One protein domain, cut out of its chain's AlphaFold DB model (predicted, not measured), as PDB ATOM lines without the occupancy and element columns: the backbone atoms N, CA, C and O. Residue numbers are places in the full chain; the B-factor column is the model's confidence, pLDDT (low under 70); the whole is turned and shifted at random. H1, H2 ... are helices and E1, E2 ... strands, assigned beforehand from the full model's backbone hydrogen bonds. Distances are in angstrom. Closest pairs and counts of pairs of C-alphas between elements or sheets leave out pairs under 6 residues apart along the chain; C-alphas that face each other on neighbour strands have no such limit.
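What this domain is: This is residues 5 to 188 of the 306 residues of an uncharacterized protein of Burkholderia gladioli (UniProt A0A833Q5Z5). A twisted sheet of four parallel strands, E1 E2 E3 E4, forms a wall, with H3, H5 and H6 covering one face; beyond the ends of the strands where E3 and E4 finish, a small two-strand hairpin, E5 and E6, makes a separate knob. No named helix covers the other face, while residues 18 to 23, of which 18 belongs to the small helix H1, stick out as a free loop. The printed part has 184 residues, with seven named helices and six named strands in the order E1 H1 H2 H3 E2 H4 H5 E3 H6 E4 E5 E6 H7, and its class is mixed, helices and strands. It is compact, with a radius of gyration of the C-alphas of 16.8 A, and rounded, with spans of 47 by 41 by 35 A.

How they stand to each other: Begin with the sheet, whose order is E1, residues 5 to 7, E2, residues 70 to 74, E3, residues 110 to 115, and E4, residues 151 to 154; from edge to edge the strands' lines turn by 78 degrees. Look between E1 and E2, parallel at 32 degrees, for N 7 and O 72 at 2.8 A. Between E2 and E3, parallel at 21 degrees, N 71 and O 110 are 2.8 A apart; between E3 and E4, parallel at 30 degrees, N 113 and O 151 are 2.9 A apart, and these three pairs are within hydrogen-bond range. H3, residues 45 to 66, H5, residues 86 to 107, and H6, residues 134 to 146, are on the same face and run along the strands: two layers, helices on one face of a sheet. H3 is over E1 at a height of 12.3 A, H5 over E2 and E3 at 9.8 A, and H6 over E3 and E4 at 9.5 A. H3 and H5 touch, closest at the C-alphas of Gly 56 and Asn 99, 5.9 A, and run the same way at a shallow tilt of 34 degrees, only just short of steep. H5 and H6 touch, closest at the C-alphas of Met 97 and Phe 144, 5.7 A, the same way at a steep tilt of 48 degrees. Two strand-helix-strand units, parallel neighbour strands with helices between, have right-handed crossovers: E2, H4 and H5, E3, where H4 is residues 80 to 84, and E3, H6, E4. A third is E1, then H1, residues 14 to 18, H2, residues 30 to 33, and H3, then E2. H2 touches H3, closest at the C-alphas of Tyr 33 and Thr 48, 5.0 A, while H1 touches no helix. H4 and H5 only just touch, only at the corner, with 3 pairs of C-alphas within 8 A, the closest being Phe 82 and Arg 89 at 5.3 A. H7, residues 181 to 186, only grazes the sheet. The hairpin of E5, residues 160 to 164, and E6, residues 167 to 169, is antiparallel, with N 160 and O 169 at 3.0 A, within hydrogen-bond range. In H3, H5 and H6 every O i to N i+4 pair is within hydrogen-bond range; the counts are 0 of 1 in H1, 0 of 1 in H4 and 0 of 2 in H7, beside O i to N i+3 counts of 2 of 2, 1 of 2 and 2 of 3, and H2 is too short for an i+4 pair.

Where its parts are: Find C-alpha 5 at (161.998, 228.823, 212.518), where E1 begins. H3 spans 31.6 A from first to last C-alpha, and H5 31.2 A, starting from C-alpha 86 at (175.706, 223.540, 236.141). H6 spans 18.5 A, E3 16.9 A and E2 13.2 A. H7 ends at C-alpha 186, (165.806, 245.961, 226.179).

The domain as a whole: The two C-alphas farthest apart, those of Ser 46 and Asp 176, are 50.0 A apart. The printed part has no cut. The links H1 to H2, H2 to H3, E3 to H6 and E6 to H7 are long. Mean pLDDT of the printed part is 71.9, and 72 residues are under 70, among them residues 8 to 28 and 116 to 133.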
ATOM      1  N   VAL A   5     162.096 230.197 212.009       67.25
ATOM      2  CA  VAL A   5     161.998 228.823 212.518       67.25
ATOM      3  C   VAL A   5     162.546 228.774 213.931       67.25
ATOM      4  O   VAL A   5     163.718 229.059 214.159       67.25
ATOM      5  N   ASN A   6     161.676 228.385 214.860       66.25
ATOM      6  CA  ASN A   6     162.022 228.149 216.250       66.25
ATOM      7  C   ASN A   6     162.338 226.668 216.483       66.25
ATOM      8  O   ASN A   6     161.480 225.807 216.281       66.25
ATOM      9  N   LEU A   7     163.555 226.380 216.930       70.12
ATOM     10  CA  LEU A   7     164.003 225.041 217.273       70.12
ATOM     11  C   LEU A   7     164.074 224.888 218.794       70.12
ATOM     12  O   LEU A   7     164.835 225.580 219.463       70.12
ATOM     13  N   GLY A   8     163.303 223.947 219.340       59.78
ATOM     14  CA  GLY A   8     163.369 223.619 220.762       59.78
ATOM     15  C   GLY A   8     164.743 223.046 221.145       59.78
ATOM     16  O   GLY A   8     165.285 222.224 220.393       59.78
ATOM     17  N   PRO A   9     165.320 223.443 222.292       53.09
ATOM     18  CA  PRO A   9     166.510 222.811 222.833       53.09
ATOM     19  C   PRO A   9     166.129 221.379 223.229       53.09
ATOM     20  O   PRO A   9     165.136 221.162 223.915       53.09
ATOM     21  N   ALA A  10     166.906 220.398 222.767       48.22
ATOM     22  CA  ALA A  10     166.683 218.963 222.991       48.22
ATOM     23  C   ALA A  10     165.585 218.246 222.164       48.22
ATOM     24  O   ALA A  10     165.141 217.169 222.552       48.22
ATOM     25  N   ASN A  11     165.278 218.686 220.936       44.59
ATOM     26  CA  ASN A  11     164.548 217.853 219.949       44.59
ATOM     27  C   ASN A  11     165.376 216.668 219.376       44.59
ATOM     28  O   ASN A  11     165.112 216.169 218.284       44.59
ATOM     29  N   ALA A  12     166.400 216.202 220.091       37.19
ATOM     30  CA  ALA A  12     167.423 215.278 219.600       37.19
ATOM     31  C   ALA A  12     167.178 213.803 219.974       37.19
ATOM     32  O   ALA A  12     168.131 213.034 220.125       37.19
ATOM     33  N   ASN A  13     165.912 213.388 220.095       35.66
ATOM     34  CA  ASN A  13     165.553 211.973 220.183       35.66
ATOM     35  C   ASN A  13     164.500 211.591 219.129       35.66
ATOM     36  O   ASN A  13     163.573 212.351 218.850       35.66
ATOM     37  N   SER A  14     164.631 210.388 218.560       35.22
ATOM     38  CA  SER A  14     163.777 209.872 217.473       35.22
ATOM     39  C   SER A  14     162.286 209.803 217.834       35.22
ATOM     40  O   SER A  14     161.433 209.927 216.960       35.22
ATOM     41  N   ALA A  15     161.957 209.663 219.121       32.22
ATOM     42  CA  ALA A  15     160.578 209.610 219.601       32.22
ATOM     43  C   ALA A  15     159.845 210.961 219.490       32.22
ATOM     44  O   ALA A  15     158.653 210.973 219.198       32.22
ATOM     45  N   ALA A  16     160.548 212.089 219.650       36.62
ATOM     46  CA  ALA A  16     159.955 213.426 219.528       36.62
ATOM     47  C   ALA A  16     159.707 213.834 218.062       36.62
ATOM     48  O   ALA A  16     158.832 214.647 217.786       36.62
ATOM     49  N   LEU A  17     160.431 213.230 217.110       37.06
ATOM     50  CA  LEU A  17     160.222 213.432 215.671       37.06
ATOM     51  C   LEU A  17     159.026 212.631 215.120       37.06
ATOM     52  O   LEU A  17     158.535 212.948 214.040       37.06
ATOM     53  N   ASN A  18     158.550 211.619 215.855       34.53
ATOM     54  CA  ASN A  18     157.494 210.703 215.408       34.53
ATOM     55  C   ASN A  18     156.101 211.002 215.988       34.53
ATOM     56  O   ASN A  18     155.124 210.434 215.502       34.53
ATOM     57  N   ASP A  19     155.976 211.882 216.986       36.78
ATOM     58  CA  ASP A  19     154.675 212.245 217.558       36.78
ATOM     59  C   ASP A  19     154.548 213.753 217.813       36.78
ATOM     60  O   ASP A  19     154.814 214.262 218.900       36.78
ATOM     61  N   TYR A  20     154.075 214.478 216.795       35.81
ATOM     62  CA  TYR A  20     153.779 215.912 216.884       35.81
ATOM     63  C   TYR A  20     152.650 216.250 217.880       35.81
ATOM     64  O   TYR A  20     152.429 217.426 218.176       35.81
ATOM     65  N   ARG A  21     151.886 215.252 218.356       33.59
ATOM     66  CA  ARG A  21     150.718 215.444 219.233       33.59
ATOM     67  C   ARG A  21     151.056 215.359 220.711       33.59
ATOM     68  O   ARG A  21     150.200 215.683 221.532       33.59
ATOM     69  N   SER A  22     152.273 214.957 221.058       32.28
ATOM     70  CA  SER A  22     152.752 214.997 222.432       32.28
ATOM     71  C   SER A  22     153.763 216.134 222.555       32.28
ATOM     72  O   SER A  22     154.955 215.914 222.339       32.28
ATOM     73  N   PRO A  23     153.333 217.366 222.893       34.31
ATOM     74  CA  PRO A  23     154.257 218.397 223.326       34.31
ATOM     75  C   PRO A  23     154.748 217.987 224.714       34.31
ATOM     76  O   PRO A  23     154.327 218.527 225.733       34.31
ATOM     77  N   LYS A  24     155.629 216.988 224.771       37.41
ATOM     78  CA  LYS A  24     156.491 216.803 225.922       37.41
ATOM     79  C   LYS A  24     157.475 217.958 225.881       37.41
ATOM     80  O   LYS A  24     158.611 217.804 225.453       37.41
ATOM     81  N   ALA A  25     157.044 219.117 226.366       34.00
ATOM     82  CA  ALA A  25     157.937 220.165 226.851       34.00
ATOM     83  C   ALA A  25     158.699 219.698 228.120       34.00
ATOM     84  O   ALA A  25     159.041 220.502 228.982       34.00
ATOM     85  N   ASP A  26     158.937 218.387 228.229       40.38
ATOM     86  CA  ASP A  26     159.681 217.707 229.268       40.38
ATOM     87  C   ASP A  26     161.076 217.482 228.692       40.38
ATOM     88  O   ASP A  26     161.346 216.560 227.921       40.38
ATOM     89  N   ILE A  27     161.919 218.447 229.032       53.62
ATOM     90  CA  ILE A  27     163.373 218.460 228.928       53.62
ATOM     91  C   ILE A  27     163.918 217.067 229.230       53.62
ATOM     92  O   ILE A  27     163.586 216.494 230.268       53.62
ATOM     93  N   LEU A  28     164.770 216.539 228.341       58.56
ATOM     94  CA  LEU A  28     165.609 215.391 228.676       58.56
ATOM     95  C   LEU A  28     166.222 215.667 230.049       58.56
ATOM     96  O   LEU A  28     166.869 216.697 230.245       58.56
ATOM     97  N   SER A  29     166.009 214.781 231.010       72.38
ATOM     98  CA  SER A  29     166.722 214.865 232.272       72.38
ATOM     99  C   SER A  29     168.229 214.831 231.987       72.38
ATOM    100  O   SER A  29     168.658 214.199 231.018       72.38
ATOM    101  N   PRO A  30     169.066 215.480 232.810       78.25
ATOM    102  CA  PRO A  30     170.517 215.456 232.640       78.25
ATOM    103  C   PRO A  30     171.115 214.078 232.329       78.25
ATOM    104  O   PRO A  30     171.956 213.949 231.437       78.25
ATOM    105  N   ALA A  31     170.602 213.030 232.977       80.44
ATOM    106  CA  ALA A  31     171.028 211.654 232.746       80.44
ATOM    107  C   ALA A  31     170.745 211.154 231.315       80.44
ATOM    108  O   ALA A  31     171.548 210.402 230.761       80.44
ATOM    109  N   GLU A  32     169.653 211.593 230.684       77.12
ATOM    110  CA  GLU A  32     169.250 211.184 229.330       77.12
ATOM    111  C   GLU A  32     170.143 211.760 228.221       77.12
ATOM    112  O   GLU A  32     170.146 211.236 227.107       77.12
ATOM    113  N   TYR A  33     170.955 212.777 228.519       75.25
ATOM    114  CA  TYR A  33     172.036 213.241 227.639       75.25
ATOM    115  C   TYR A  33     173.434 213.065 228.250       75.25
ATOM    116  O   TYR A  33     174.410 213.651 227.776       75.25
ATOM    117  N   GLY A  34     173.556 212.193 229.256       82.38
ATOM    118  CA  GLY A  34     174.839 211.703 229.764       82.38
ATOM    119  C   GLY A  34     175.495 212.551 230.852       82.38
ATOM    120  O   GLY A  34     176.680 212.349 231.126       82.38
ATOM    121  N   VAL A  35     174.759 213.468 231.481       86.56
ATOM    122  CA  VAL A  35     175.225 214.259 232.627       86.56
ATOM    123  C   VAL A  35     174.723 213.658 233.935       86.56
ATOM    124  O   VAL A  35     173.537 213.388 234.107       86.56
ATOM    125  N   ASP A  36     175.636 213.487 234.884       89.75
ATOM    126  CA  ASP A  36     175.315 213.127 236.259       89.75
ATOM    127  C   ASP A  36     175.344 214.383 237.134       89.75
ATOM    128  O   ASP A  36     176.399 214.971 237.375       89.75
ATOM    129  N   CYS A  37     174.175 214.788 237.626       86.56
ATOM    130  CA  CYS A  37     174.041 215.960 238.487       86.56
ATOM    131  C   CYS A  37     174.491 215.730 239.927       86.56
ATOM    132  O   CYS A  37     174.728 216.705 240.630       86.56
ATOM    133  N   SER A  38     174.639 214.479 240.374       89.00
ATOM    134  CA  SER A  38     175.161 214.202 241.717       89.00
ATOM    135  C   SER A  38     176.656 214.520 241.815       89.00
ATOM    136  O   SER A  38     177.109 215.066 242.818       89.00
ATOM    137  N   SER A  39     177.405 214.243 240.744       90.00
ATOM    138  CA  SER A  39     178.819 214.607 240.599       90.00
ATOM    139  C   SER A  39     179.041 215.914 239.829       90.00
ATOM    140  O   SER A  39     180.157 216.428 239.821       90.00
ATOM    141  N   ASN A  40     177.998 216.465 239.198       88.25
ATOM    142  CA  ASN A  40     178.055 217.618 238.297       88.25
ATOM    143  C   ASN A  40     179.085 217.429 237.165       88.25
ATOM    144  O   ASN A  40     179.888 218.315 236.871       88.25
ATOM    145  N   THR A  41     179.082 216.246 236.538       89.81
ATOM    146  CA  THR A  41     180.021 215.882 235.463       89.81
ATOM    147  C   THR A  41     179.337 215.186 234.286       89.81
ATOM    148  O   THR A  41     178.215 214.691 234.380       89.81
ATOM    149  N   ILE A  42     180.032 215.125 233.145       88.94
ATOM    150  CA  ILE A  42     179.622 214.296 232.004       88.94
ATOM    151  C   ILE A  42     180.030 212.846 232.297       88.94
ATOM    152  O   ILE A  42     181.187 212.475 232.095       88.94
ATOM    153  N   ALA A  43     179.076 212.036 232.753       91.50
ATOM    154  CA  ALA A  43     179.285 210.633 233.103       91.50
ATOM    155  C   ALA A  43     179.262 209.694 231.884       91.50
ATOM    156  O   ALA A  43     179.917 208.653 231.895       91.50
ATOM    157  N   ASN A  44     178.543 210.051 230.811       89.25
ATOM    158  CA  ASN A  44     178.462 209.247 229.587       89.25
ATOM    159  C   ASN A  44     178.709 210.091 228.332       89.25
ATOM    160  O   ASN A  44     177.786 210.552 227.662       89.25
ATOM    161  N   ARG A  45     179.989 210.232 227.973       88.75
ATOM    162  CA  ARG A  45     180.415 211.043 226.825       88.75
ATOM    163  C   ARG A  45     179.907 210.523 225.477       88.75
ATOM    164  O   ARG A  45     179.642 211.323 224.587       88.75
ATOM    165  N   SER A  46     179.734 209.210 225.322       85.81
ATOM    166  CA  SER A  46     179.190 208.640 224.082       85.81
ATOM    167  C   SER A  46     177.734 209.053 223.868       85.81
ATOM    168  O   SER A  46     177.357 209.404 222.751       85.81
ATOM    169  N   LEU A  47     176.924 209.023 224.930       83.38
ATOM    170  CA  LEU A  47     175.530 209.462 224.884       83.38
ATOM    171  C   LEU A  47     175.439 210.968 224.620       83.38
ATOM    172  O   LEU A  47     174.704 211.384 223.727       83.38
ATOM    173  N   THR A  48     176.243 211.771 225.320       84.06
ATOM    174  CA  THR A  48     176.333 213.219 225.093       84.06
ATOM    175  C   THR A  48     176.634 213.551 223.630       84.06
ATOM    176  O   THR A  48     175.887 214.297 223.000       84.06
ATOM    177  N   ASN A  49     177.673 212.941 223.051       83.69
ATOM    178  CA  ASN A  49     178.056 213.181 221.658       83.69
ATOM    179  C   ASN A  49     176.942 212.799 220.670       83.69
ATOM    180  O   ASN A  49     176.739 213.488 219.671       83.69
ATOM    181  N   MET A  50     176.207 211.719 220.947       82.69
ATOM    182  CA  MET A  50     175.077 211.288 220.120       82.69
ATOM    183  C   MET A  50     173.945 212.322 220.124       82.69
ATOM    184  O   MET A  50     173.440 212.680 219.062       82.69
ATOM    185  N   VAL A  51     173.571 212.835 221.300       78.50
ATOM    186  CA  VAL A  51     172.520 213.857 221.439       78.50
ATOM    187  C   VAL A  51     172.912 215.147 220.711       78.50
ATOM    188  O   VAL A  51     172.106 215.687 219.952       78.50
ATOM    189  N   ILE A  52     174.162 215.596 220.857       80.75
ATOM    190  CA  ILE A  52     174.684 216.783 220.158       80.75
ATOM    191  C   ILE A  52     174.622 216.596 218.635       80.75
ATOM    192  O   ILE A  52     174.111 217.457 217.915       80.75
ATOM    193  N   ALA A  53     175.091 215.453 218.128       82.50
ATOM    194  CA  ALA A  53     175.085 215.158 216.695       82.50
ATOM    195  C   ALA A  53     173.661 215.087 216.111       82.50
ATOM    196  O   ALA A  53     173.404 215.600 215.015       82.50
ATOM    197  N   ASN A  54     172.725 214.490 216.852       80.12
ATOM    198  CA  ASN A  54     171.315 214.434 216.473       80.12
ATOM    199  C   ASN A  54     170.704 215.838 216.400       80.12
ATOM    200  O   ASN A  54     170.008 216.147 215.431       80.12
ATOM    201  N   TYR A  55     171.008 216.707 217.372       78.69
ATOM    202  CA  TYR A  55     170.539 218.090 217.354       78.69
ATOM    203  C   TYR A  55     171.076 218.846 216.136       78.69
ATOM    204  O   TYR A  55     170.292 219.393 215.363       78.69
ATOM    205  N   GLY A  56     172.388 218.799 215.883       82.06
ATOM    206  CA  GLY A  56     172.982 219.433 214.701       82.06
ATOM    207  C   GLY A  56     172.376 218.932 213.381       82.06
ATOM    208  O   GLY A  56     172.152 219.717 212.458       82.06
ATOM    209  N   THR A  57     172.041 217.640 213.292       82.81
ATOM    210  CA  THR A  57     171.349 217.057 212.126       82.81
ATOM    211  C   THR A  57     169.931 217.606 211.971       82.81
ATOM    212  O   THR A  57     169.535 217.981 210.865       82.81
ATOM    213  N   TYR A  58     169.183 217.708 213.070       80.38
ATOM    214  CA  TYR A  58     167.852 218.311 213.093       80.38
ATOM    215  C   TYR A  58     167.880 219.778 212.640       80.38
ATOM    216  O   TYR A  58     167.109 220.155 211.756       80.38
ATOM    217  N   VAL A  59     168.821 220.582 213.153       82.69
ATOM    218  CA  VAL A  59     168.985 221.987 212.746       82.69
ATOM    219  C   VAL A  59     169.256 222.105 211.241       82.69
ATOM    220  O   VAL A  59     168.589 222.877 210.551       82.69
ATOM    221  N   ARG A  60     170.191 221.311 210.695       85.44
ATOM    222  CA  ARG A  60     170.483 221.307 209.245       85.44
ATOM    223  C   ARG A  60     169.268 220.893 208.415       85.44
ATOM    224  O   ARG A  60     169.008 221.491 207.376       85.44
ATOM    225  N   SER A  61     168.522 219.887 208.873       82.12
ATOM    226  CA  SER A  61     167.295 219.433 208.214       82.12
ATOM    227  C   SER A  61     166.240 220.541 208.158       82.12
ATOM    228  O   SER A  61     165.640 220.762 207.107       82.12
ATOM    229  N   ALA A  62     166.054 221.284 209.253       80.19
ATOM    230  CA  ALA A  62     165.130 222.413 209.293       80.19
ATOM    231  C   ALA A  62     165.511 223.497 208.272       80.19
ATOM    232  O   ALA A  62     164.644 223.977 207.546       80.19
ATOM    233  N   ILE A  63     166.803 223.829 208.151       83.94
ATOM    234  CA  ILE A  63     167.270 224.781 207.133       83.94
ATOM    235  C   ILE A  63     166.959 224.278 205.724       83.94
ATOM    236  O   ILE A  63     166.343 224.999 204.944       83.94
ATOM    237  N   ASN A  64     167.354 223.044 205.410       84.38
ATOM    238  CA  ASN A  64     167.246 222.510 204.052       84.38
ATOM    239  C   ASN A  64     165.794 222.334 203.589       84.38
ATOM    240  O   ASN A  64     165.509 222.501 202.408       84.38
ATOM    241  N   ASN A  65     164.885 221.989 204.506       80.38
ATOM    242  CA  ASN A  65     163.496 221.682 204.163       80.38
ATOM    243  C   ASN A  65     162.560 222.893 204.254       80.38
ATOM    244  O   ASN A  65     161.561 222.932 203.541       80.38
ATOM    245  N   ILE A  66     162.848 223.858 205.134       82.00
ATOM    246  CA  ILE A  66     161.978 225.025 205.355       82.00
ATOM    247  C   ILE A  66     162.509 226.267 204.625       82.00
ATOM    248  O   ILE A  66     161.715 227.082 204.163       82.00
ATOM    249  N   GLY A  67     163.834 226.420 204.517       81.19
ATOM    250  CA  GLY A  67     164.475 227.624 203.979       81.19
ATOM    251  C   GLY A  67     164.226 228.886 204.823       81.19
ATOM    252  O   GLY A  67     163.707 229.863 204.286       81.19
ATOM    253  N   PRO A  68     164.532 228.888 206.138       83.75
ATOM    254  CA  PRO A  68     164.285 230.043 206.998       83.75
ATOM    255  C   PRO A  68     165.217 231.220 206.687       83.75
ATOM    256  O   PRO A  68     166.401 231.028 206.436       83.75
ATOM    257  N   ASP A  69     164.712 232.447 206.823       84.50
ATOM    258  CA  ASP A  69     165.539 233.664 206.825       84.50
ATOM    259  C   ASP A  69     166.241 233.875 208.175       84.50
ATOM    260  O   ASP A  69     167.291 234.520 208.259       84.50
ATOM    261  N   ILE A  70     165.613 233.384 209.249       84.69
ATOM    262  CA  ILE A  70     166.094 233.501 210.625       84.69
ATOM    263  C   ILE A  70     165.928 232.153 211.316       84.69
ATOM    264  O   ILE A  70     164.816 231.629 211.441       84.69
ATOM    265  N   LEU A  71     167.044 231.630 211.804       86.38
ATOM    266  CA  LEU A  71     167.083 230.473 212.674       86.38
ATOM    267  C   LEU A  71     167.080 230.937 214.123       86.38
ATOM    268  O   LEU A  71     167.939 231.720 214.532       86.38
ATOM    269  N   ALA A  72     166.136 230.441 214.908       81.38
ATOM    270  CA  ALA A  72     166.074 230.758 216.317       81.38
ATOM    271  C   ALA A  72     165.919 229.528 217.188       81.38
ATOM    272  O   ALA A  72     165.446 228.484 216.740       81.38
ATOM    273  N   PHE A  73     166.319 229.672 218.443       77.25
ATOM    274  CA  PHE A  73     166.088 228.650 219.445       77.25
ATOM    275  C   PHE A  73     165.672 229.279 220.764       77.25
ATOM    276  O   PHE A  73     166.154 230.355 221.141       77.25
ATOM    277  N   ASP A  74     164.785 228.571 221.449       71.31
ATOM    278  CA  ASP A  74     164.476 228.850 222.837       71.31
ATOM    279  C   ASP A  74     165.635 228.363 223.687       71.31
ATOM    280  O   ASP A  74     165.970 227.179 223.703       71.31
ATOM    281  N   ASN A  75     166.274 229.259 224.405       66.44
ATOM    282  CA  ASN A  75     167.165 228.841 225.450       66.44
ATOM    283  C   ASN A  75     166.244 228.558 226.660       66.44
ATOM    284  O   ASN A  75     165.705 229.473 227.267       66.44
ATOM    285  N   TYR A  76     166.016 227.286 227.016       60.19
ATOM    286  CA  TYR A  76     165.224 226.879 228.198       60.19
ATOM    287  C   TYR A  76     166.120 226.520 229.404       60.19
ATOM    288  O   TYR A  76     166.098 225.380 229.869       60.19
ATOM    289  N   PRO A  77     166.940 227.432 229.956       53.53
ATOM    290  CA  PRO A  77     167.845 227.085 231.037       53.53
ATOM    291  C   PRO A  77     167.221 227.296 232.430       53.53
ATOM    292  O   PRO A  77     167.880 227.019 233.423       53.53
ATOM    293  N   PHE A  78     165.977 227.782 232.524       51.84
ATOM    294  CA  PHE A  78     165.336 228.182 233.791       51.84
ATOM    295  C   PHE A  78     164.567 227.077 234.504       51.84
ATOM    296  O   PHE A  78     163.715 227.358 235.347       51.84
ATOM    297  N   THR A  79     164.826 225.817 234.167       55.16
ATOM    298  CA  THR A  79     164.325 224.740 235.011       55.16
ATOM    299  C   THR A  79     165.159 224.647 236.280       55.16
ATOM    300  O   THR A  79     166.380 224.551 236.153       55.16
ATOM    301  N   PRO A  80     164.540 224.554 237.471       57.03
ATOM    302  CA  PRO A  80     165.254 224.481 238.754       57.03
ATOM    303  C   PRO A  80     166.346 223.395 238.818       57.03
ATOM    304  O   PRO A  80     167.326 223.496 239.555       57.03
ATOM    305  N   THR A  81     166.219 222.336 238.012       58.78
ATOM    306  CA  THR A  81     167.230 221.278 237.864       58.78
ATOM    307  C   THR A  81     168.576 221.792 237.329       58.78
ATOM    308  O   THR A  81     169.617 221.235 237.666       58.78
ATOM    309  N   PHE A  82     168.596 222.858 236.527       67.19
ATOM    310  CA  PHE A  82     169.816 223.455 235.968       67.19
ATOM    311  C   PHE A  82     170.516 224.430 236.913       67.19
ATOM    312  O   PHE A  82     171.707 224.697 236.729       67.19
ATOM    313  N   ASP A  83     169.834 224.890 237.958       65.62
ATOM    314  CA  ASP A  83     170.465 225.671 239.023       65.62
ATOM    315  C   ASP A  83     171.366 224.795 239.892       65.62
ATOM    316  O   ASP A  83     172.444 225.219 240.305       65.62
ATOM    317  N   THR A  84     170.962 223.542 240.111       73.06
ATOM    318  CA  THR A  84     171.721 222.566 240.907       73.06
ATOM    319  C   THR A  84     172.670 221.702 240.073       73.06
ATOM    320  O   THR A  84     173.503 220.998 240.637       73.06
ATOM    321  N   CYS A  85     172.597 221.781 238.741       80.06
ATOM    322  CA  CYS A  85     173.396 220.979 237.816       80.06
ATOM    323  C   CYS A  85     174.024 221.847 236.716       80.06
ATOM    324  O   CYS A  85     173.575 221.873 235.566       80.06
ATOM    325  N   SER A  86     175.080 222.588 237.065       82.44
ATOM    326  CA  SER A  86     175.706 223.540 236.141       82.44
ATOM    327  C   SER A  86     176.336 222.867 234.920       82.44
ATOM    328  O   SER A  86     176.275 223.435 233.836       82.44
ATOM    329  N   ALA A  87     176.872 221.648 235.042       84.81
ATOM    330  CA  ALA A  87     177.447 220.917 233.911       84.81
ATOM    331  C   ALA A  87     176.401 220.610 232.828       84.81
ATOM    332  O   ALA A  87     176.689 220.719 231.638       84.81
ATOM    333  N   ALA A  88     175.174 220.280 233.240       80.94
ATOM    334  CA  ALA A  88     174.038 220.092 232.346       80.94
ATOM    335  C   ALA A  88     173.661 221.392 231.637       80.94
ATOM    336  O   ALA A  88     173.581 221.424 230.407       80.94
ATOM    337  N   ARG A  89     173.484 222.469 232.416       80.81
ATOM    338  CA  ARG A  89     173.162 223.804 231.902       80.81
ATOM    339  C   ARG A  89     174.192 224.268 230.881       80.81
ATOM    340  O   ARG A  89     173.824 224.692 229.791       80.81
ATOM    341  N   GLU A  90     175.472 224.202 231.230       83.00
ATOM    342  CA  GLU A  90     176.572 224.662 230.386       83.00
ATOM    343  C   GLU A  90     176.654 223.846 229.099       83.00
ATOM    344  O   GLU A  90     176.682 224.434 228.024       83.00
ATOM    345  N   LEU A  91     176.599 222.514 229.191       82.50
ATOM    346  CA  LEU A  91     176.626 221.633 228.026       82.50
ATOM    347  C   LEU A  91     175.483 221.952 227.058       82.50
ATOM    348  O   LEU A  91     175.726 222.250 225.893       82.50
ATOM    349  N   ILE A  92     174.235 221.925 227.531       78.00
ATOM    350  CA  ILE A  92     173.081 222.105 226.645       78.00
ATOM    351  C   ILE A  92     173.034 223.529 226.072       78.00
ATOM    352  O   ILE A  92     172.726 223.711 224.895       78.00
ATOM    353  N   THR A  93     173.393 224.538 226.872       79.50
ATOM    354  CA  THR A  93     173.415 225.939 226.432       79.50
ATOM    355  C   THR A  93     174.505 226.155 225.384       79.50
ATOM    356  O   THR A  93     174.211 226.686 224.315       79.50
ATOM    357  N   SER A  94     175.742 225.712 225.652       85.12
ATOM    358  CA  SER A  94     176.865 225.858 224.719       85.12
ATOM    359  C   SER A  94     176.598 225.142 223.400       85.12
ATOM    360  O   SER A  94     176.785 225.737 222.344       85.12
ATOM    361  N   GLU A  95     176.125 223.897 223.444       84.81
ATOM    362  CA  GLU A  95     175.916 223.086 222.240       84.81
ATOM    363  C   GLU A  95     174.748 223.585 221.390       84.81
ATOM    364  O   GLU A  95     174.823 223.572 220.161       84.81
ATOM    365  N   ASN A  96     173.670 224.075 222.004       82.06
ATOM    366  CA  ASN A  96     172.573 224.665 221.236       82.06
ATOM    367  C   ASN A  96     173.000 225.990 220.600       82.06
ATOM    368  O   ASN A  96     172.793 226.192 219.403       82.06
ATOM    369  N   MET A  97     173.640 226.871 221.375       87.94
ATOM    370  CA  MET A  97     174.129 228.156 220.874       87.94
ATOM    371  C   MET A  97     175.137 227.979 219.739       87.94
ATOM    372  O   MET A  97     174.996 228.627 218.700       87.94
ATOM    373  N   SER A  98     176.114 227.083 219.908       89.38
ATOM    374  CA  SER A  98     177.160 226.827 218.916       89.38
ATOM    375  C   SER A  98     176.591 226.229 217.628       89.38
ATOM    376  O   SER A  98     176.918 226.708 216.539       89.38
ATOM    377  N   ASN A  99     175.685 225.246 217.725       88.56
ATOM    378  CA  ASN A  99     175.046 224.639 216.561       88.56
ATOM    379  C   ASN A  99     174.197 225.658 215.801       88.56
ATOM    380  O   ASN A  99     174.338 225.779 214.585       88.56
ATOM    381  N   ILE A 100     173.346 226.418 216.495       89.44
ATOM    382  CA  ILE A 100     172.472 227.409 215.861       89.44
ATOM    383  C   ILE A 100     173.298 228.507 215.186       89.44
ATOM    384  O   ILE A 100     173.084 228.781 214.005       89.44
ATOM    385  N   ALA A 101     174.268 229.099 215.889       92.44
ATOM    386  CA  ALA A 101     175.112 230.154 215.332       92.44
ATOM    387  C   ALA A 101     175.963 229.649 214.153       92.44
ATOM    388  O   ALA A 101     175.998 230.271 213.091       92.44
ATOM    389  N   GLY A 102     176.622 228.496 214.306       92.00
ATOM    390  CA  GLY A 102     177.502 227.929 213.286       92.00
ATOM    391  C   GLY A 102     176.764 227.473 212.025       92.00
ATOM    392  O   GLY A 102     177.191 227.777 210.907       92.00
ATOM    393  N   ILE A 103     175.637 226.774 212.184       91.94
ATOM    394  CA  ILE A 103     174.853 226.258 211.056       91.94
ATOM    395  C   ILE A 103     174.148 227.405 210.316       91.94
ATOM    396  O   ILE A 103     174.214 227.448 209.088       91.94
ATOM    397  N   ALA A 104     173.571 228.381 211.029       92.06
ATOM    398  CA  ALA A 104     172.993 229.577 210.407       92.06
ATOM    399  C   ALA A 104     174.034 230.372 209.609       92.06
ATOM    400  O   ALA A 104     173.795 230.719 208.452       92.06
ATOM    401  N   ARG A 105     175.223 230.591 210.189       91.69
ATOM    402  CA  ARG A 105     176.332 231.276 209.514       91.69
ATOM    403  C   ARG A 105     176.758 230.554 208.238       91.69
ATOM    404  O   ARG A 105     176.950 231.204 207.216       91.69
ATOM    405  N   THR A 106     176.863 229.226 208.282       90.62
ATOM    406  CA  THR A 106     177.210 228.407 207.105       90.62
ATOM    407  C   THR A 106     176.152 228.516 206.005       90.62
ATOM    408  O   THR A 106     176.487 228.541 204.826       90.62
ATOM    409  N   ALA A 107     174.879 228.621 206.389       90.12
ATOM    410  CA  ALA A 107     173.765 228.807 205.466       90.12
ATOM    411  C   ALA A 107     173.569 230.269 205.011       90.12
ATOM    412  O   ALA A 107     172.722 230.528 204.161       90.12
ATOM    413  N   GLY A 108     174.329 231.228 205.553       89.88
ATOM    414  CA  GLY A 108     174.195 232.650 205.224       89.88
ATOM    415  C   GLY A 108     172.923 233.304 205.772       89.88
ATOM    416  O   GLY A 108     172.477 234.312 205.227       89.88
ATOM    417  N   ILE A 109     172.337 232.747 206.836       90.25
ATOM    418  CA  ILE A 109     171.099 233.243 207.453       90.25
ATOM    419  C   ILE A 109     171.355 233.785 208.856       90.25
ATOM    420  O   ILE A 109     172.399 233.531 209.464       90.25
ATOM    421  N   ALA A 110     170.390 234.537 209.381       88.88
ATOM    422  CA  ALA A 110     170.528 235.121 210.705       88.88
ATOM    423  C   ALA A 110     170.238 234.110 211.818       88.88
ATOM    424  O   ALA A 110     169.374 233.246 211.670       88.88
ATOM    425  N   SER A 111     170.923 234.251 212.954       91.12
ATOM    426  CA  SER A 111     170.720 233.403 214.135       91.12
ATOM    427  C   SER A 111     170.320 234.222 215.358       91.12
ATOM    428  O   SER A 111     171.046 235.149 215.734       91.12
ATOM    429  N   VAL A 112     169.224 233.847 216.016       87.62
ATOM    430  CA  VAL A 112     168.711 234.522 217.214       87.62
ATOM    431  C   VAL A 112     168.491 233.510 218.335       87.62
ATOM    432  O   VAL A 112     167.747 232.551 218.178       87.62
ATOM    433  N   ALA A 113     169.096 233.733 219.492       82.38
ATOM    434  CA  ALA A 113     168.682 233.057 220.711       82.38
ATOM    435  C   ALA A 113     167.529 233.845 221.327       82.38
ATOM    436  O   ALA A 113     167.489 235.074 221.227       82.38
ATOM    437  N   TYR A 114     166.600 233.184 221.995       74.94
ATOM    438  CA  TYR A 114     165.646 233.911 222.811       74.94
ATOM    439  C   TYR A 114     165.326 233.160 224.095       74.94
ATOM    440  O   TYR A 114     165.590 231.970 224.212       74.94
ATOM    441  N   LEU A 115     164.781 233.881 225.066       70.25
ATOM    442  CA  LEU A 115     164.230 233.312 226.291       70.25
ATOM    443  C   LEU A 115     162.746 233.615 226.378       70.25
ATOM    444  O   LEU A 115     162.290 234.651 225.896       70.25
ATOM    445  N   GLN A 116     162.002 232.769 227.071       62.94
ATOM    446  CA  GLN A 116     160.670 233.102 227.564       62.94
ATOM    447  C   GLN A 116     160.793 233.579 229.011       62.94
ATOM    448  O   GLN A 116     160.427 232.859 229.938       62.94
ATOM    449  N   ASN A 117     161.370 234.768 229.229       58.22
ATOM    450  CA  ASN A 117     161.465 235.286 230.588       58.22
ATOM    451  C   ASN A 117     160.066 235.690 231.048       58.22
ATOM    452  O   ASN A 117     159.482 236.656 230.552       58.22
ATOM    453  N   MET A 118     159.544 234.910 231.981       61.53
ATOM    454  CA  MET A 118     158.247 235.102 232.588       61.53
ATOM    455  C   MET A 118     158.444 235.266 234.083       61.53
ATOM    456  O   MET A 118     159.220 234.544 234.710       61.53
ATOM    457  N   ARG A 119     157.741 236.230 234.666       61.38
ATOM    458  CA  ARG A 119     157.779 236.460 236.104       61.38
ATOM    459  C   ARG A 119     156.495 235.947 236.736       61.38
ATOM    460  O   ARG A 119     155.394 236.330 236.342       61.38
ATOM    461  N   THR A 120     156.649 235.109 237.759       65.19
ATOM    462  CA  THR A 120     155.547 234.785 238.668       65.19
ATOM    463  C   THR A 120     155.203 236.036 239.498       65.19
ATOM    464  O   THR A 120     156.125 236.706 239.982       65.19
ATOM    465  N   PRO A 121     153.916 236.393 239.666       67.88
ATOM    466  CA  PRO A 121     153.511 237.564 240.430       67.88
ATOM    467  C   PRO A 121     154.069 237.549 241.861       67.88
ATOM    468  O   PRO A 121     154.206 236.478 242.458       67.88
ATOM    469  N   PRO A 122     154.357 238.726 242.450       64.69
ATOM    470  CA  PRO A 122     154.772 238.811 243.847       64.69
ATOM    471  C   PRO A 122     153.787 238.090 244.779       64.69
ATOM    472  O   PRO A 122     152.577 238.257 244.651       64.69
ATOM    473  N   GLY A 123     154.310 237.311 245.729       66.62
ATOM    474  CA  GLY A 123     153.500 236.576 246.708       66.62
ATOM    475  C   GLY A 123     152.971 235.217 246.235       66.62
ATOM    476  O   GLY A 123     152.240 234.574 246.983       66.62
ATOM    477  N   VAL A 124     153.345 234.760 245.035       64.88
ATOM    478  CA  VAL A 124     152.965 233.446 244.499       64.88
ATOM    479  C   VAL A 124     154.204 232.558 244.345       64.88
ATOM    480  O   VAL A 124     155.261 233.030 243.928       64.88
ATOM    481  N   THR A 125     154.086 231.270 244.684       64.88
ATOM    482  CA  THR A 125     155.158 230.281 244.488       64.88
ATOM    483  C   THR A 125     155.523 230.187 243.002       64.88
ATOM    484  O   THR A 125     154.619 229.952 242.196       64.88
ATOM    485  N   PRO A 126     156.806 230.340 242.621       58.69
ATOM    486  CA  PRO A 126     157.241 230.222 241.233       58.69
ATOM    487  C   PRO A 126     156.797 228.902 240.599       58.69
ATOM    488  O   PRO A 126     156.992 227.830 241.175       58.69
ATOM    489  N   VAL A 127     156.187 228.974 239.415       53.53
ATOM    490  CA  VAL A 127     155.749 227.784 238.674       53.53
ATOM    491  C   VAL A 127     156.690 227.530 237.514       53.53
ATOM    492  O   VAL A 127     156.771 228.346 236.603       53.53
ATOM    493  N   ARG A 128     157.307 226.342 237.513       50.25
ATOM    494  CA  ARG A 128     158.074 225.724 236.411       50.25
ATOM    495  C   ARG A 128     159.319 226.466 235.905       50.25
ATOM    496  O   ARG A 128     160.199 225.788 235.385       50.25
ATOM    497  N   PHE A 129     159.419 227.780 236.069       51.44
ATOM    498  CA  PHE A 129     160.518 228.596 235.568       51.44
ATOM    499  C   PHE A 129     160.947 229.594 236.637       51.44
ATOM    500  O   PHE A 129     160.125 230.373 237.130       51.44
ATOM    501  N   ASP A 130     162.229 229.581 236.989       49.44
ATOM    502  CA  ASP A 130     162.798 230.651 237.797       49.44
ATOM    503  C   ASP A 130     162.904 231.924 236.949       49.44
ATOM    504  O   ASP A 130     163.350 231.904 235.800       49.44
ATOM    505  N   SER A 131     162.446 233.051 237.501       52.50
ATOM    506  CA  SER A 131     162.527 234.346 236.819       52.50
ATOM    507  C   SER A 131     163.995 234.684 236.569       52.50
ATOM    508  O   SER A 131     164.770 234.838 237.513       52.50
ATOM    509  N   ALA A 132     164.372 234.897 235.310       55.34
ATOM    510  CA  ALA A 132     165.713 235.357 234.991       55.34
ATOM    511  C   ALA A 132     165.853 236.825 235.407       55.34
ATOM    512  O   ALA A 132     165.154 237.700 234.887       55.34
ATOM    513  N   GLY A 133     166.765 237.114 236.335       61.62
ATOM    514  CA  GLY A 133     167.198 238.489 236.581       61.62
ATOM    515  C   GLY A 133     167.973 239.056 235.383       61.62
ATOM    516  O   GLY A 133     168.466 238.310 234.536       61.62
ATOM    517  N   PHE A 134     168.148 240.380 235.331       71.38
ATOM    518  CA  PHE A 134     168.888 241.048 234.245       71.38
ATOM    519  C   PHE A 134     170.294 240.499 234.030       71.38
ATOM    520  O   PHE A 134     170.743 240.374 232.893       71.38
ATOM    521  N   HIS A 135     170.982 240.152 235.116       76.12
ATOM    522  CA  HIS A 135     172.314 239.569 235.034       76.12
ATOM    523  C   HIS A 135     172.306 238.253 234.241       76.12
ATOM    524  O   HIS A 135     173.100 238.091 233.320       76.12
ATOM    525  N   ALA A 136     171.353 237.357 234.520       76.69
ATOM    526  CA  ALA A 136     171.216 236.090 233.806       76.69
ATOM    527  C   ALA A 136     170.911 236.306 232.314       76.69
ATOM    528  O   ALA A 136     171.510 235.653 231.465       76.69
ATOM    529  N   LEU A 137     170.040 237.265 231.972       77.56
ATOM    530  CA  LEU A 137     169.750 237.605 230.571       77.56
ATOM    531  C   LEU A 137     171.008 238.061 229.819       77.56
ATOM    532  O   LEU A 137     171.287 237.583 228.719       77.56
ATOM    533  N   ARG A 138     171.788 238.959 230.433       82.12
ATOM    534  CA  ARG A 138     173.064 239.430 229.879       82.12
ATOM    535  C   ARG A 138     174.065 238.294 229.740       82.12
ATOM    536  O   ARG A 138     174.783 238.250 228.750       82.12
ATOM    537  N   TRP A 139     174.080 237.360 230.686       86.88
ATOM    538  CA  TRP A 139     174.962 236.199 230.657       86.88
ATOM    539  C   TRP A 139     174.653 235.284 229.465       86.88
ATOM    540  O   TRP A 139     175.548 234.979 228.682       86.88
ATOM    541  N   TYR A 140     173.381 234.932 229.242       84.56
ATOM    542  CA  TYR A 140     172.993 234.108 228.088       84.56
ATOM    543  C   TYR A 140     173.245 234.811 226.757       84.56
ATOM    544  O   TYR A 140     173.671 234.179 225.791       84.56
ATOM    545  N   SER A 141     173.000 236.120 226.703       87.12
ATOM    546  CA  SER A 141     173.338 236.917 225.529       87.12
ATOM    547  C   SER A 141     174.845 236.920 225.270       87.12
ATOM    548  O   SER A 141     175.280 236.692 224.141       87.12
ATOM    549  N   ALA A 142     175.650 237.096 226.323       91.38
ATOM    550  CA  ALA A 142     177.101 237.112 226.224       91.38
ATOM    551  C   ALA A 142     177.623 235.789 225.656       91.38
ATOM    552  O   ALA A 142     178.423 235.788 224.724       91.38
ATOM    553  N   TRP A 143     177.097 234.671 226.157       91.19
ATOM    554  CA  TRP A 143     177.374 233.344 225.622       91.19
ATOM    555  C   TRP A 143     177.015 233.220 224.145       91.19
ATOM    556  O   TRP A 143     177.807 232.728 223.348       91.19
ATOM    557  N   PHE A 144     175.835 233.683 223.741       92.69
ATOM    558  CA  PHE A 144     175.440 233.533 222.348       92.69
ATOM    559  C   PHE A 144     176.335 234.340 221.404       92.69
ATOM    560  O   PHE A 144     176.708 233.843 220.340       92.69
ATOM    561  N   PHE A 145     176.745 235.544 221.811       94.38
ATOM    562  CA  PHE A 145     177.725 236.318 221.059       94.38
ATOM    563  C   PHE A 145     179.089 235.615 221.016       94.38
ATOM    564  O   PHE A 145     179.649 235.506 219.935       94.38
ATOM    565  N   THR A 146     179.614 235.014 222.089       95.31
ATOM    566  CA  THR A 146     180.904 234.296 221.973       95.31
ATOM    567  C   THR A 146     180.878 233.140 220.967       95.31
ATOM    568  O   THR A 146     181.886 232.894 220.315       95.31
ATOM    569  N   PHE A 147     179.727 232.499 220.741       94.25
ATOM    570  CA  PHE A 147     179.551 231.486 219.686       94.25
ATOM    571  C   PHE A 147     179.296 232.057 218.273       94.25
ATOM    572  O   PHE A 147     179.161 231.309 217.299       94.25
ATOM    573  N   GLY A 148     179.242 233.382 218.130       93.56
ATOM    574  CA  GLY A 148     178.994 234.071 216.864       93.56
ATOM    575  C   GLY A 148     177.519 234.250 216.524       93.56
ATOM    576  O   GLY A 148     177.188 234.495 215.363       93.56
ATOM    577  N   GLY A 149     176.638 234.126 217.518       92.25
ATOM    578  CA  GLY A 149     175.233 234.483 217.408       92.25
ATOM    579  C   GLY A 149     175.036 235.966 217.086       92.25
ATOM    580  O   GLY A 149     175.911 236.798 217.332       92.25
ATOM    581  N   GLN A 150     173.882 236.310 216.512       88.94
ATOM    582  CA  GLN A 150     173.622 237.661 215.994       88.94
ATOM    583  C   GLN A 150     172.592 238.440 216.800       88.94
ATOM    584  O   GLN A 150     172.461 239.648 216.622       88.94
ATOM    585  N   GLY A 151     171.843 237.791 217.684       83.75
ATOM    586  CA  GLY A 151     170.864 238.492 218.493       83.75
ATOM    587  C   GLY A 151     170.291 237.653 219.607       83.75
ATOM    588  O   GLY A 151     170.272 236.427 219.545       83.75
ATOM    589  N   PHE A 152     169.812 238.356 220.620       80.06
ATOM    590  CA  PHE A 152     169.179 237.760 221.774       80.06
ATOM    591  C   PHE A 152     167.856 238.472 222.039       80.06
ATOM    592  O   PHE A 152     167.823 239.702 222.108       80.06
ATOM    593  N   ALA A 153     166.766 237.718 222.159       72.06
ATOM    594  CA  ALA A 153     165.426 238.260 222.366       72.06
ATOM    595  C   ALA A 153     164.765 237.698 223.632       72.06
ATOM    596  O   ALA A 153     165.187 236.686 224.189       72.06
ATOM    597  N   ASN A 154     163.704 238.361 224.087       68.25
ATOM    598  CA  ASN A 154     162.785 237.815 225.080       68.25
ATOM    599  C   ASN A 154     161.389 237.716 224.447       68.25
ATOM    600  O   ASN A 154     160.905 238.687 223.872       68.25
ATOM    601  N   PHE A 155     160.776 236.535 224.487       61.31
ATOM    602  CA  PHE A 155     159.596 236.214 223.682       61.31
ATOM    603  C   PHE A 155     158.272 236.555 224.375       61.31
ATOM    604  O   PHE A 155     157.293 236.862 223.695       61.31
ATOM    605  N   LEU A 156     158.222 236.568 225.716       65.00
ATOM    606  CA  LEU A 156     157.006 236.973 226.427       65.00
ATOM    607  C   LEU A 156     156.909 238.504 226.488       65.00
ATOM    608  O   LEU A 156     157.288 239.152 227.465       65.00
ATOM    609  N   SER A 157     156.400 239.086 225.403       65.12
ATOM    610  CA  SER A 157     156.236 240.536 225.285       65.12
ATOM    611  C   SER A 157     155.201 241.092 226.261       65.12
ATOM    612  O   SER A 157     155.441 242.158 226.811       65.12
ATOM    613  N   HIS A 158     154.107 240.371 226.523       71.50
ATOM    614  CA  HIS A 158     152.990 240.808 227.367       71.50
ATOM    615  C   HIS A 158     152.638 239.754 228.412       71.50
ATOM    616  O   HIS A 158     152.906 238.571 228.207       71.50
ATOM    617  N   ASP A 159     151.997 240.176 229.501       74.44
ATOM    618  CA  ASP A 159     151.394 239.259 230.466       74.44
ATOM    619  C   ASP A 159     150.514 238.220 229.744       74.44
ATOM    620  O   ASP A 159     149.630 238.563 228.951       74.44
ATOM    621  N   ALA A 160     150.753 236.936 230.010       66.94
ATOM    622  CA  ALA A 160     149.947 235.867 229.438       66.94
ATOM    623  C   ALA A 160     148.707 235.634 230.305       66.94
ATOM    624  O   ALA A 160     148.806 235.329 231.497       66.94
ATOM    625  N   SER A 161     147.530 235.720 229.681       55.16
ATOM    626  CA  SER A 161     146.258 235.320 230.292       55.16
ATOM    627  C   SER A 161     146.151 233.800 230.460       55.16
ATOM    628  O   SER A 161     145.498 233.321 231.387       55.16
ATOM    629  N   ALA A 162     146.820 233.038 229.586       52.22
ATOM    630  CA  ALA A 162     146.989 231.598 229.712       52.22
ATOM    631  C   ALA A 162     148.003 231.311 230.826       52.22
ATOM    632  O   ALA A 162     149.203 231.541 230.689       52.22
ATOM    633  N   SER A 163     147.485 230.850 231.956       55.97
ATOM    634  CA  SER A 163     148.268 230.568 233.147       55.97
ATOM    635  C   SER A 163     149.062 229.269 233.019       55.97
ATOM    636  O   SER A 163     148.556 228.252 232.542       55.97
ATOM    637  N   VAL A 164     150.293 229.262 233.530       52.62
ATOM    638  CA  VAL A 164     151.001 228.007 233.799       52.62
ATOM    639  C   VAL A 164     150.517 227.523 235.164       52.62
ATOM    640  O   VAL A 164     150.722 228.191 236.174       52.62
ATOM    641  N   ALA A 165     149.811 226.389 235.191       54.12
ATOM    642  CA  ALA A 165     149.207 225.819 236.402       54.12
ATOM    643  C   ALA A 165     148.265 226.774 237.178       54.12
ATOM    644  O   ALA A 165     148.224 226.742 238.405       54.12
ATOM    645  N   GLY A 166     147.504 227.630 236.486       58.69
ATOM    646  CA  GLY A 166     146.555 228.548 237.138       58.69
ATOM    647  C   GLY A 166     147.164 229.863 237.640       58.69
ATOM    648  O   GLY A 166     146.427 230.720 238.119       58.69
ATOM    649  N   ILE A 167     148.479 230.061 237.494       60.16
ATOM    650  CA  ILE A 167     149.173 231.289 237.891       60.16
ATOM    651  C   ILE A 167     149.417 232.194 236.665       60.16
ATOM    652  O   ILE A 167     149.985 231.728 235.671       60.16
ATOM    653  N   PRO A 168     148.974 233.471 236.688       65.44
ATOM    654  CA  PRO A 168     149.180 234.399 235.577       65.44
ATOM    655  C   PRO A 168     150.665 234.742 235.443       65.44
ATOM    656  O   PRO A 168     151.329 234.987 236.447       65.44
ATOM    657  N   MET A 169     151.186 234.761 234.218       69.62
ATOM    658  CA  MET A 169     152.603 235.021 233.941       69.62
ATOM    659  C   MET A 169     152.803 236.472 233.507       69.62
ATOM    660  O   MET A 169     152.063 236.960 232.655       69.62
ATOM    661  N   GLN A 170     153.810 237.148 234.064       71.94
ATOM    662  CA  GLN A 170     154.134 238.531 233.711       71.94
ATOM    663  C   GLN A 170     155.219 238.599 232.629       71.94
ATOM    664  O   GLN A 170     156.263 237.958 232.775       71.94
ATOM    665  N   GLY A 171     154.964 239.371 231.569       70.38
ATOM    666  CA  GLY A 171     155.881 239.588 230.442       70.38
ATOM    667  C   GLY A 171     156.702 240.872 230.571       70.38
ATOM    668  O   GLY A 171     156.803 241.455 231.646       70.38
ATOM    669  N   MET A 172     157.287 241.353 229.472       73.19
ATOM    670  CA  MET A 172     157.968 242.662 229.445       73.19
ATOM    671  C   MET A 172     156.996 243.840 229.606       73.19
ATOM    672  O   MET A 172     157.355 244.891 230.140       73.19
ATOM    673  N   LEU A 173     155.763 243.650 229.153       73.31
ATOM    674  CA  LEU A 173     154.659 244.592 229.213       73.31
ATOM    675  C   LEU A 173     153.518 243.976 230.022       73.31
ATOM    676  O   LEU A 173     153.291 242.767 229.973       73.31
ATOM    677  N   SER A 174     152.762 244.806 230.737       75.75
ATOM    678  CA  SER A 174     151.459 244.379 231.248       75.75
ATOM    679  C   SER A 174     150.482 244.084 230.101       75.75
ATOM    680  O   SER A 174     150.733 244.455 228.951       75.75
ATOM    681  N   ILE A 175     149.331 243.477 230.411       77.50
ATOM    682  CA  ILE A 175     148.237 243.305 229.435       77.50
ATOM    683  C   ILE A 175     147.789 244.638 228.798       77.50
ATOM    684  O   ILE A 175     147.373 244.666 227.644       77.50
ATOM    685  N   ASP A 176     147.964 245.749 229.520       83.62
ATOM    686  CA  ASP A 176     147.643 247.112 229.086       83.62
ATOM    687  C   ASP A 176     148.834 247.837 228.430       83.62
ATOM    688  O   ASP A 176     148.847 249.063 228.344       83.62
ATOM    689  N   ASN A 177     149.860 247.108 227.977       75.94
ATOM    690  CA  ASN A 177     151.084 247.657 227.375       75.94
ATOM    691  C   ASN A 177     151.916 248.555 228.316       75.94
ATOM    692  O   ASN A 177     152.684 249.397 227.851       75.94
ATOM    693  N   THR A 178     151.795 248.408 229.639       80.38
ATOM    694  CA  THR A 178     152.634 249.181 230.570       80.38
ATOM    695  C   THR A 178     154.022 248.541 230.686       80.38
ATOM    696  O   THR A 178     154.096 247.358 231.033       80.38
ATOM    697  N   PRO A 179     155.120 249.286 230.447       71.69
ATOM    698  CA  PRO A 179     156.485 248.800 230.636       71.69
ATOM    699  C   PRO A 179     156.746 248.258 232.037       71.69
ATOM    700  O   PRO A 179     156.442 248.917 233.033       71.69
ATOM    701  N   ARG A 180     157.370 247.083 232.116       71.50
ATOM    702  CA  ARG A 180     157.984 246.577 233.348       71.50
ATOM    703  C   ARG A 180     159.489 246.841 233.335       71.50
ATOM    704  O   ARG A 180     160.061 247.225 232.315       71.50
ATOM    705  N   ASP A 181     160.141 246.608 234.469       62.44
ATOM    706  CA  ASP A 181     161.601 246.644 234.597       62.44
ATOM    707  C   ASP A 181     162.288 245.866 233.462       62.44
ATOM    708  O   ASP A 181     163.245 246.366 232.869       62.44
ATOM    709  N   LEU A 182     161.762 244.687 233.114       60.34
ATOM    710  CA  LEU A 182     162.254 243.840 232.021       60.34
ATOM    711  C   LEU A 182     162.307 244.545 230.649       60.34
ATOM    712  O   LEU A 182     163.181 244.229 229.842       60.34
ATOM    713  N   LEU A 183     161.406 245.497 230.375       64.00
ATOM    714  CA  LEU A 183     161.384 246.260 229.122       64.00
ATOM    715  C   LEU A 183     162.441 247.370 229.093       64.00
ATOM    716  O   LEU A 183     163.037 247.611 228.044       64.00
ATOM    717  N   ASN A 184     162.692 248.027 230.229       60.66
ATOM    718  CA  ASN A 184     163.568 249.202 230.303       60.66
ATOM    719  C   ASN A 184     165.011 248.897 229.867       60.66
ATOM    720  O   ASN A 184     165.685 249.761 229.311       60.66
ATOM    721  N   GLU A 185     165.490 247.672 230.084       58.06
ATOM    722  CA  GLU A 185     166.830 247.246 229.662       58.06
ATOM    723  C   GLU A 185     166.895 246.939 228.160       58.06
ATOM    724  O   GLU A 185     167.824 247.390 227.488       58.06
ATOM    725  N   GLN A 186     165.872 246.272 227.611       59.25
ATOM    726  CA  GLN A 186     165.806 245.961 226.179       59.25
ATOM    727  C   GLN A 186     165.551 247.192 225.303       59.25
ATOM    728  O   GLN A 186     165.992 247.227 224.158       59.25
ATOM    729  N   GLN A 187     164.847 248.199 225.828       57.94
ATOM    730  CA  GLN A 187     164.593 249.462 225.129       57.94
ATOM    731  C   GLN A 187     165.694 250.506 225.326       57.94
ATOM    732  O   GLN A 187     165.700 251.522 224.631       57.94
ATOM    733  N   SER A 188     166.624 250.287 226.257       57.09
ATOM    734  CA  SER A 188     167.740 251.205 226.446       57.09
ATOM    735  C   SER A 188     168.627 251.208 225.200       57.09
ATOM    736  O   SER A 188     169.060 250.157 224.731       57.09
TER     737      SER A 188